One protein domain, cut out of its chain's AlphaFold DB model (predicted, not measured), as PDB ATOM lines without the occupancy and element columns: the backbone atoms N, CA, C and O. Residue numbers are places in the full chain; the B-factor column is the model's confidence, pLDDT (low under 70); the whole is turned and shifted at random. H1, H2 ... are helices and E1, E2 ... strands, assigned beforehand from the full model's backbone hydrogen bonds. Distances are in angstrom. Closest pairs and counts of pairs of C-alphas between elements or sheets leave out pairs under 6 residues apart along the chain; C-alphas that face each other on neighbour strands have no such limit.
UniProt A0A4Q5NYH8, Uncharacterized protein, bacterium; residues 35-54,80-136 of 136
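What this domain is: This is residues 35 to 54 and 80 to 136 of the 136 residues of an uncharacterized protein of bacterium (UniProt A0A4Q5NYH8). Two long helices, H2 and H3, lie side by side and run opposite ways; a small two-stranded hairpin, E1 and E2, sits at the end of the pair where H2 ends and H3 begins, and the short helix H1 crosses H2 nearly at a right angle towards its other end. The first printed residues join the hairpin, with residues 35 to 36 paired parallel to residues 104 to 105 of E1. The printed part has 77 residues, with three named helices and two named strands in the order H1, H2, E1, E2, H3; the sheet has the order E1 - E2 and is antiparallel, and the class is mostly helix. The whole is compact, with a radius of gyration of the C-alphas of 12.5 A, and the C-alphas span 36 by 27 by 19 A along their three main axes.

Where its parts are: Start at C-alpha 35, at (259.689, 193.782, 238.612), and go on to C-alpha 42 at (242.448, 187.875, 248.180), where H1 begins. H1 takes residues 42 to 50 and measures 12.1 A from first to last C-alpha. After residue 54 the print jumps to residue 80, and the next helix, H2, takes residues 81 to 97. Find its first C-alpha at (240.633, 187.343, 259.272); from there to C-alpha 97 it measures 24.2 A. E1 follows with residues 103 to 106, 10.0 A long, and then E2 with residues 111 to 114, 10.3 A long. The chain goes straight from E2 into H3, residues 115 to 131, which is 24.5 A long and ends with C-alpha 131 at (250.324, 196.016, 269.039).

How they stand to each other: Look first at residues 35 to 36, which are paired, parallel, with residues 104 to 105 of E1. E1 and E2 form a hairpin of antiparallel neighbour strands, with 143 degrees between their directions. The C-alphas of 105 and 112 face each other at 4.3 A; across the pair, N 104 and O 113 are within hydrogen-bond range at 2.9 A, and so are N 113 and O 104 at 2.9 A. The closest C-alphas of E1 and H3 are those of Val 103 and Lys 115, 5.2 A apart. Go from there to H3 and H2, which touch with 16 pairs of C-alphas within 8 A. Their closest C-alphas are those of Val 93 and Leu 119, 6.1 A apart, and they run opposite ways at a shallow tilt of 29 degrees. H1 touches H2, where the closest C-alphas are those of Gln 43 and Val 85 at 5.8 A. The lines of H1 and H2 are about perpendicular, at 79 degrees. H1 is apart from H3, E1 and E2, and H2 is apart from E2. In H1, H2 and H3 every O i to N i+4 pair is within hydrogen-bond range.

The domain as a whole: The two C-alphas farthest apart are those of Val 35 and Gly 134, at 36.3 A. Residues 55 to 79 are cut out and not printed, and C-alphas 54 and 80 stand 26.5 A apart across the gap; the link from H1 to H2 runs across this cut. The links printed whole, H2 to E1, E1 to E2 and E2 to H3, are tight. The mean pLDDT of the printed part is 80.6; look for values under 70 in residues 50 to 54, of which residue 50 belongs to H1, and in residues 132 to 136, which close the chain.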
ATOM      1  N   VAL A  35     260.068 195.191 238.624       89.06
ATOM      2  CA  VAL A  35     259.689 193.782 238.612       89.06
ATOM      3  C   VAL A  35     258.251 193.700 239.091       89.06
ATOM      4  O   VAL A  35     257.890 194.235 240.142       89.06
ATOM      5  N   ARG A  36     257.404 193.072 238.281       87.56
ATOM      6  CA  ARG A  36     255.987 192.957 238.593       87.56
ATOM      7  C   ARG A  36     255.786 191.872 239.637       87.56
ATOM      8  O   ARG A  36     256.201 190.731 239.432       87.56
ATOM      9  N   LEU A  37     255.155 192.238 240.743       84.12
ATOM     10  CA  LEU A  37     254.716 191.272 241.731       84.12
ATOM     11  C   LEU A  37     253.545 190.471 241.151       84.12
ATOM     12  O   LEU A  37     252.715 191.038 240.428       84.12
ATOM     13  N   PRO A  38     253.459 189.161 241.443       83.00
ATOM     14  CA  PRO A  38     252.227 188.423 241.228       83.00
ATOM     15  C   PRO A  38     251.080 189.067 242.018       83.00
ATOM     16  O   PRO A  38     251.349 189.786 242.983       83.00
ATOM     17  N   PRO A  39     249.823 188.768 241.656       84.00
ATOM     18  CA  PRO A  39     248.666 189.254 242.389       84.00
ATOM     19  C   PRO A  39     248.766 189.032 243.901       84.00
ATOM     20  O   PRO A  39     249.235 187.974 244.349       84.00
ATOM     21  N   LEU A  40     248.317 190.024 244.673       85.81
ATOM     22  CA  LEU A  40     248.172 189.901 246.124       85.81
ATOM     23  C   LEU A  40     247.158 188.796 246.467       85.81
ATOM     24  O   LEU A  40     246.267 188.464 245.680       85.81
ATOM     25  N   SER A  41     247.280 188.202 247.659       85.44
ATOM     26  CA  SER A  41     246.262 187.251 248.123       85.44
ATOM     27  C   SER A  41     244.905 187.958 248.244       85.44
ATOM     28  O   SER A  41     244.879 189.141 248.585       85.44
ATOM     29  N   PRO A  42     243.770 187.266 248.032       81.38
ATOM     30  CA  PRO A  42     242.448 187.875 248.180       81.38
ATOM     31  C   PRO A  42     242.256 188.586 249.524       81.38
ATOM     32  O   PRO A  42     241.715 189.679 249.572       81.38
ATOM     33  N   GLN A  43     242.783 188.018 250.610       80.50
ATOM     34  CA  GLN A  43     242.693 188.610 251.945       80.50
ATOM     35  C   GLN A  43     243.460 189.930 252.040       80.50
ATOM     36  O   GLN A  43     242.997 190.861 252.692       80.50
ATOM     37  N   LEU A  44     244.631 190.003 251.403       79.88
ATOM     38  CA  LEU A  44     245.454 191.203 251.392       79.88
ATOM     39  C   LEU A  44     244.906 192.255 250.417       79.88
ATOM     40  O   LEU A  44     244.986 193.444 250.714       79.88
ATOM     41  N   MET A  45     244.291 191.830 249.308       78.56
ATOM     42  CA  MET A  45     243.518 192.711 248.428       78.56
ATOM     43  C   MET A  45     242.347 193.341 249.180       78.56
ATOM     44  O   MET A  45     242.305 194.561 249.288       78.56
ATOM     45  N   ASP A  46     241.475 192.526 249.783       75.25
ATOM     46  CA  ASP A  46     240.328 192.990 250.578       75.25
ATOM     47  C   ASP A  46     240.774 193.952 251.691       75.25
ATOM     48  O   ASP A  46     240.117 194.953 251.978       75.25
ATOM     49  N   PHE A  47     241.914 193.649 252.317       76.56
ATOM     50  CA  PHE A  47     242.528 194.498 253.326       76.56
ATOM     51  C   PHE A  47     242.883 195.862 252.729       76.56
ATOM     52  O   PHE A  47     242.332 196.857 253.188       76.56
ATOM     53  N   PHE A  48     243.713 195.936 251.682       75.62
ATOM     54  CA  PHE A  48     244.094 197.206 251.043       75.62
ATOM     55  C   PHE A  48     242.904 197.982 250.460       75.62
ATOM     56  O   PHE A  48     242.881 199.208 250.565       75.62
ATOM     57  N   GLU A  49     241.897 197.296 249.918       71.00
ATOM     58  CA  GLU A  49     240.638 197.909 249.482       71.00
ATOM     59  C   GLU A  49     239.876 198.540 250.657       71.00
ATOM     60  O   GLU A  49     239.279 199.604 250.502       71.00
ATOM     61  N   SER A  50     239.945 197.951 251.855       64.50
ATOM     62  CA  SER A  50     239.292 198.495 253.052       64.50
ATOM     63  C   SER A  50     239.957 199.759 253.622       64.50
ATOM     64  O   SER A  50     239.282 200.537 254.294       64.50
ATOM     65  N   PHE A  51     241.239 200.010 253.316       60.12
ATOM     66  CA  PHE A  51     241.957 201.245 253.691       60.12
ATOM     67  C   PHE A  51     241.711 202.415 252.746       60.12
ATOM     68  O   PHE A  51     242.158 203.532 253.024       60.12
ATOM     69  N   ALA A  52     241.018 202.193 251.628       55.56
ATOM     70  CA  ALA A  52     240.594 203.267 250.748       55.56
ATOM     71  C   ALA A  52     239.526 204.120 251.466       55.56
ATOM     72  O   ALA A  52     238.324 203.906 251.322       55.56
ATOM     73  N   SER A  53     239.967 205.065 252.300       48.12
ATOM     74  CA  SER A  53     239.094 206.018 252.988       48.12
ATOM     75  C   SER A  53     238.630 207.132 252.036       48.12
ATOM     76  O   SER A  53     239.066 207.214 250.893       48.12
ATOM     77  N   ASN A  54     237.715 207.989 252.500       39.78
ATOM     78  CA  ASN A  54     236.941 208.996 251.745       39.78
ATOM     79  C   ASN A  54     237.689 209.942 250.774       39.78
ATOM     80  O   ASN A  54     237.017 210.669 250.041       39.78
ATOM     81  N   ASN A  80     239.909 183.657 261.750       70.00
ATOM     82  CA  ASN A  80     240.570 184.869 262.210       70.00
ATOM     83  C   ASN A  80     241.109 185.622 260.989       70.00
ATOM     84  O   ASN A  80     242.240 185.389 260.563       70.00
ATOM     85  N   TYR A  81     240.276 186.496 260.416       70.88
ATOM     86  CA  TYR A  81     240.633 187.343 259.272       70.88
ATOM     87  C   TYR A  81     241.964 188.074 259.500       70.88
ATOM     88  O   TYR A  81     242.828 188.059 258.630       70.88
ATOM     89  N   ASN A  82     242.189 188.600 260.708       73.00
ATOM     90  CA  ASN A  82     243.426 189.296 261.064       73.00
ATOM     91  C   ASN A  82     244.647 188.367 261.032       73.00
ATOM     92  O   ASN A  82     245.710 188.778 260.583       73.00
ATOM     93  N   SER A  83     244.509 187.107 261.453       79.00
ATOM     94  CA  SER A  83     245.594 186.124 261.347       79.00
ATOM     95  C   SER A  83     245.926 185.785 259.892       79.00
ATOM     96  O   SER A  83     247.100 185.693 259.544       79.00
ATOM     97  N   GLU A  84     244.925 185.639 259.022       81.94
ATOM     98  CA  GLU A  84     245.151 185.358 257.596       81.94
ATOM     99  C   GLU A  84     245.725 186.567 256.843       81.94
ATOM    100  O   GLU A  84     246.622 186.409 256.011       81.94
ATOM    101  N   VAL A  85     245.280 187.781 257.181       82.94
ATOM    102  CA  VAL A  85     245.896 189.028 256.708       82.94
ATOM    103  C   VAL A  85     247.346 189.106 257.179       82.94
ATOM    104  O   VAL A  85     248.225 189.363 256.366       82.94
ATOM    105  N   PHE A  86     247.629 188.816 258.452       85.62
ATOM    106  CA  PHE A  86     248.991 188.845 258.988       85.62
ATOM    107  C   PHE A  86     249.917 187.852 258.271       85.62
ATOM    108  O   PHE A  86     251.011 188.220 257.851       85.62
ATOM    109  N   LYS A  87     249.466 186.609 258.063       88.25
ATOM    110  CA  LYS A  87     250.213 185.612 257.275       88.25
ATOM    111  C   LYS A  87     250.433 186.074 255.836       88.25
ATOM    112  O   LYS A  87     251.512 185.870 255.291       88.25
ATOM    113  N   SER A  88     249.425 186.702 255.229       90.31
ATOM    114  CA  SER A  88     249.531 187.241 253.870       90.31
ATOM    115  C   SER A  88     250.535 188.394 253.792       90.31
ATOM    116  O   SER A  88     251.336 188.427 252.864       90.31
ATOM    117  N   LEU A  89     250.541 189.297 254.779       90.62
ATOM    118  CA  LEU A  89     251.538 190.364 254.903       90.62
ATOM    119  C   LEU A  89     252.948 189.783 255.048       90.62
ATOM    120  O   LEU A  89     253.853 190.217 254.345       90.62
ATOM    121  N   GLN A  90     253.126 188.769 255.900       92.00
ATOM    122  CA  GLN A  90     254.418 188.107 256.077       92.00
ATOM    123  C   GLN A  90     254.910 187.460 254.773       92.00
ATOM    124  O   GLN A  90     256.051 187.679 254.371       92.00
ATOM    125  N   ALA A  91     254.043 186.720 254.078       92.56
ATOM    126  CA  ALA A  91     254.381 186.098 252.801       92.56
ATOM    127  C   ALA A  91     254.730 187.134 251.718       92.56
ATOM    128  O   ALA A  91     255.573 186.876 250.858       92.56
ATOM    129  N   GLU A  92     254.091 188.304 251.746       92.75
ATOM    130  CA  GLU A  92     254.389 189.401 250.826       92.75
ATOM    131  C   GLU A  92     255.720 190.092 251.162       92.75
ATOM    132  O   GLU A  92     256.480 190.423 250.251       92.75
ATOM    133  N   VAL A  93     256.063 190.233 252.450       93.75
ATOM    134  CA  VAL A  93     257.392 190.700 252.891       93.75
ATOM    135  C   VAL A  93     258.483 189.747 252.410       93.75
ATOM    136  O   VAL A  93     259.399 190.186 251.720       93.75
ATOM    137  N   GLU A  94     258.363 188.450 252.711       93.38
ATOM    138  CA  GLU A  94     259.340 187.427 252.308       93.38
ATOM    139  C   GLU A  94     259.528 187.403 250.783       93.38
ATOM    140  O   GLU A  94     260.649 187.323 250.271       93.38
ATOM    141  N   ARG A  95     258.424 187.542 250.038       90.81
ATOM    142  CA  ARG A  95     258.441 187.627 248.577       90.81
ATOM    143  C   ARG A  95     259.191 188.856 248.088       90.81
ATOM    144  O   ARG A  95     260.083 188.713 247.258       90.81
ATOM    145  N   ALA A  96     258.832 190.044 248.569       90.88
ATOM    146  CA  ALA A  96     259.467 191.282 248.139       90.88
ATOM    147  C   ALA A  96     260.961 191.298 248.509       90.88
ATOM    148  O   ALA A  96     261.786 191.699 247.690       90.88
ATOM    149  N   GLU A  97     261.340 190.801 249.690       91.75
ATOM    150  CA  GLU A  97     262.739 190.671 250.121       91.75
ATOM    151  C   GLU A  97     263.566 189.769 249.205       91.75
ATOM    152  O   GLU A  97     264.682 190.142 248.834       91.75
ATOM    153  N   GLY A  98     263.007 188.624 248.797       90.38
ATOM    154  CA  GLY A  98     263.662 187.661 247.907       90.38
ATOM    155  C   GLY A  98     263.880 188.158 246.474       90.38
ATOM    156  O   GLY A  98     264.532 187.478 245.682       90.38
ATOM    157  N   MET A  99     263.354 189.331 246.118       87.44
ATOM    158  CA  MET A  99     263.503 189.901 244.784       87.44
ATOM    159  C   MET A  99     264.736 190.791 244.672       87.44
ATOM    160  O   MET A  99     264.928 191.763 245.416       87.44
ATOM    161  N   GLU A 100     265.520 190.538 243.630       89.12
ATOM    162  CA  GLU A 100     266.634 191.387 243.216       89.12
ATOM    163  C   GLU A 100     266.121 192.571 242.371       89.12
ATOM    164  O   GLU A 100     266.375 192.694 241.174       89.12
ATOM    165  N   ALA A 101     265.313 193.428 243.000       88.00
ATOM    166  CA  ALA A 101     264.675 194.580 242.371       88.00
ATOM    167  C   ALA A 101     264.730 195.813 243.284       88.00
ATOM    168  O   ALA A 101     264.390 195.736 244.463       88.00
ATOM    169  N   GLY A 102     265.124 196.965 242.731       88.50
ATOM    170  CA  GLY A 102     265.034 198.258 243.428       88.50
ATOM    171  C   GLY A 102     263.644 198.900 243.331       88.50
ATOM    172  O   GLY A 102     263.229 199.647 244.215       88.50
ATOM    173  N   VAL A 103     262.904 198.579 242.267       90.88
ATOM    174  CA  VAL A 103     261.538 199.044 242.016       90.88
ATOM    175  C   VAL A 103     260.663 197.839 241.713       90.88
ATOM    176  O   VAL A 103     261.059 196.944 240.967       90.88
ATOM    177  N   ILE A 104     259.461 197.841 242.270       90.62
ATOM    178  CA  ILE A 104     258.449 196.811 242.067       90.62
ATOM    179  C   ILE A 104     257.159 197.437 241.561       90.62
ATOM    180  O   ILE A 104     256.908 198.624 241.766       90.62
ATOM    181  N   GLN A 105     256.341 196.642 240.885       88.62
ATOM    182  CA  GLN A 105     254.981 197.023 240.522       88.62
ATOM    183  C   GLN A 105     254.017 196.042 241.180       88.62
ATOM    184  O   GLN A 105     254.009 194.863 240.828       88.62
ATOM    185  N   VAL A 106     253.204 196.536 242.112       83.88
ATOM    186  CA  VAL A 106     252.115 195.753 242.709       83.88
ATOM    187  C   VAL A 106     250.980 195.711 241.689       83.88
ATOM    188  O   VAL A 106     250.554 196.763 241.201       83.88
ATOM    189  N   TRP A 107     250.539 194.509 241.310       78.69
ATOM    190  CA  TRP A 107     249.602 194.316 240.201       78.69
ATOM    191  C   TRP A 107     248.293 195.080 240.424       78.69
ATOM    192  O   TRP A 107     247.868 195.840 239.559       78.69
ATOM    193  N   GLU A 108     247.699 194.936 241.596       75.56
ATOM    194  CA  GLU A 108     246.396 195.490 241.969       75.56
ATOM    195  C   GLU A 108     246.424 197.011 242.045       75.56
ATOM    196  O   GLU A 108     245.493 197.688 241.623       75.56
ATOM    197  N   LEU A 109     247.541 197.552 242.527       74.94
ATOM    198  CA  LEU A 109     247.731 198.987 242.689       74.94
ATOM    199  C   LEU A 109     248.084 199.666 241.352       74.94
ATOM    200  O   LEU A 109     248.072 200.888 241.258       74.94
ATOM    201  N   GLN A 110     248.438 198.905 240.307       75.06
ATOM    202  CA  GLN A 110     248.853 199.428 238.993       75.06
ATOM    203  C   GLN A 110     249.931 200.534 239.084       75.06
ATOM    204  O   GLN A 110     250.109 201.333 238.164       75.06
ATOM    205  N   LYS A 111     250.687 200.571 240.190       78.12
ATOM    206  CA  LYS A 111     251.658 201.613 240.525       78.12
ATOM    207  C   LYS A 111     253.003 200.982 240.849       78.12
ATOM    208  O   LYS A 111     253.085 199.887 241.407       78.12
ATOM    209  N   SER A 112     254.062 201.679 240.449       86.94
ATOM    210  CA  SER A 112     255.429 201.313 240.800       86.94
ATOM    211  C   SER A 112     255.838 201.967 242.113       86.94
ATOM    212  O   SER A 112     255.579 203.152 242.325       86.94
ATOM    213  N   PHE A 113     256.538 201.207 242.945       87.62
ATOM    214  CA  PHE A 113     257.076 201.640 244.228       87.62
ATOM    215  C   PHE A 113     258.553 201.281 244.304       87.62
ATOM    216  O   PHE A 113     258.981 200.277 243.728       87.62
ATOM    217  N   TYR A 114     259.336 202.059 245.051       89.88
ATOM    218  CA  TYR A 114     260.609 201.532 245.530       89.88
ATOM    219  C   TYR A 114     260.332 200.331 246.432       89.88
ATOM    220  O   TYR A 114     259.422 200.382 247.262       89.88
ATOM    221  N   LYS A 115     261.115 199.257 246.270       90.69
ATOM    222  CA  LYS A 115     260.951 198.035 247.068       90.69
ATOM    223  C   LYS A 115     260.963 198.348 248.568       90.69
ATOM    224  O   LYS A 115     260.128 197.835 249.307       90.69
ATOM    225  N   ASP A 116     261.861 199.229 248.995       90.69
ATOM    226  CA  ASP A 116     262.016 199.577 250.408       90.69
ATOM    227  C   ASP A 116     260.785 200.297 250.981       90.69
ATOM    228  O   ASP A 116     260.423 200.052 252.128       90.69
ATOM    229  N   ASP A 117     260.089 201.117 250.186       88.81
ATOM    230  CA  ASP A 117     258.869 201.814 250.630       88.81
ATOM    231  C   ASP A 117     257.710 200.825 250.812       88.81
ATOM    232  O   ASP A 117     256.918 200.931 251.753       88.81
ATOM    233  N   TRP A 118     257.621 199.834 249.920       89.56
ATOM    234  CA  TRP A 118     256.653 198.745 250.031       89.56
ATOM    235  C   TRP A 118     256.925 197.887 251.265       89.56
ATOM    236  O   TRP A 118     256.031 197.692 252.085       89.56
ATOM    237  N   LEU A 119     258.175 197.453 251.454       91.44
ATOM    238  CA  LEU A 119     258.587 196.679 252.625       91.44
ATOM    239  C   LEU A 119     258.339 197.439 253.929       91.44
ATOM    240  O   LEU A 119     257.854 196.851 254.895       91.44
ATOM    241  N   PHE A 120     258.628 198.741 253.959       89.69
ATOM    242  CA  PHE A 120     258.315 199.588 255.104       89.69
ATOM    243  C   PHE A 120     256.812 199.575 255.411       89.69
ATOM    244  O   PHE A 120     256.429 199.332 256.554       89.69
ATOM    245  N   SER A 121     255.967 199.765 254.391       86.31
ATOM    246  CA  SER A 121     254.503 199.761 254.537       86.31
ATOM    247  C   SER A 121     253.997 198.447 255.138       86.31
ATOM    248  O   SER A 121     253.254 198.449 256.118       86.31
ATOM    249  N   LEU A 122     254.430 197.313 254.579       89.00
ATOM    250  CA  LEU A 122     254.006 195.985 255.028       89.00
ATOM    251  C   LEU A 122     254.438 195.702 256.468       89.00
ATOM    252  O   LEU A 122     253.641 195.227 257.275       89.00
ATOM    253  N   ARG A 123     255.687 196.027 256.816       89.88
ATOM    254  CA  ARG A 123     256.211 195.824 258.173       89.88
ATOM    255  C   ARG A 123     255.524 196.732 259.187       89.88
ATOM    256  O   ARG A 123     255.211 196.272 260.280       89.88
ATOM    257  N   TYR A 124     255.235 197.982 258.818       85.56
ATOM    258  CA  TYR A 124     254.455 198.895 259.654       85.56
ATOM    259  C   TYR A 124     253.067 198.319 259.955       85.56
ATOM    260  O   TYR A 124     252.634 198.314 261.107       85.56
ATOM    261  N   LEU A 125     252.378 197.795 258.936       82.69
ATOM    262  CA  LEU A 125     251.078 197.145 259.096       82.69
ATOM    263  C   LEU A 125     251.158 195.949 260.045       82.69
ATOM    264  O   LEU A 125     250.372 195.870 260.990       82.69
ATOM    265  N   MET A 126     252.136 195.063 259.838       85.62
ATOM    266  CA  MET A 126     252.363 193.915 260.715       85.62
ATOM    267  C   MET A 126     252.597 194.362 262.160       85.62
ATOM    268  O   MET A 126     251.877 193.912 263.046       85.62
ATOM    269  N   GLU A 127     253.528 195.288 262.405       84.62
ATOM    270  CA  GLU A 127     253.858 195.776 263.749       84.62
ATOM    271  C   GLU A 127     252.639 196.395 264.458       84.62
ATOM    272  O   GLU A 127     252.407 196.150 265.646       84.62
ATOM    273  N   ASN A 128     251.827 197.177 263.742       77.75
ATOM    274  CA  ASN A 128     250.609 197.759 264.306       77.75
ATOM    275  C   ASN A 128     249.554 196.696 264.609       77.75
ATOM    276  O   ASN A 128     248.933 196.758 265.673       77.75
ATOM    277  N   MET A 129     249.400 195.692 263.739       77.19
ATOM    278  CA  MET A 129     248.545 194.543 264.023       77.19
ATOM    279  C   MET A 129     249.003 193.854 265.309       77.19
ATOM    280  O   MET A 129     248.176 193.658 266.197       77.19
ATOM    281  N   GLU A 130     250.303 193.594 265.496       76.56
ATOM    282  CA  GLU A 130     250.830 192.980 266.726       76.56
ATOM    283  C   GLU A 130     250.570 193.788 267.997       76.56
ATOM    284  O   GLU A 130     250.299 193.201 269.049       76.56
ATOM    285  N   LYS A 131     250.605 195.120 267.910       71.56
ATOM    286  CA  LYS A 131     250.324 196.016 269.039       71.56
ATOM    287  C   LYS A 131     248.847 196.024 269.434       71.56
ATOM    288  O   LYS A 131     248.536 196.196 270.616       71.56
ATOM    289  N   THR A 132     247.927 195.819 268.492       64.62
ATOM    290  CA  THR A 132     246.506 195.643 268.819       64.62
ATOM    291  C   THR A 132     246.268 194.321 269.540       64.62
ATOM    292  O   THR A 132     246.382 193.242 268.970       64.62
ATOM    293  N   LYS A 133     245.904 194.390 270.824       51.19
ATOM    294  CA  LYS A 133     245.562 193.208 271.625       51.19
ATOM    295  C   LYS A 133     244.332 192.492 271.047       51.19
ATOM    296  O   LYS A 133     243.329 193.142 270.766       51.19
ATOM    297  N   GLY A 134     244.390 191.160 270.958       56.66
ATOM    298  CA  GLY A 134     243.211 190.298 270.791       56.66
ATOM    299  C   GLY A 134     243.258 189.254 269.671       56.66
ATOM    300  O   GLY A 134     242.335 188.450 269.610       56.66
ATOM    301  N   TRP A 135     244.259 189.255 268.772       55.56
ATOM    302  CA  TRP A 135     244.242 188.411 267.548       55.56
ATOM    303  C   TRP A 135     245.169 187.198 267.576       55.56
ATOM    304  O   TRP A 135     245.096 186.386 266.654       55.56
ATOM    305  N   ARG A 136     246.027 187.095 268.597       49.31
ATOM    306  CA  ARG A 136     246.843 185.907 268.875       49.31
ATOM    307  C   ARG A 136     246.061 184.901 269.705       49.31
ATOM    308  O   ARG A 136     245.356 185.353 270.634       49.31
TER     309      ARG A 136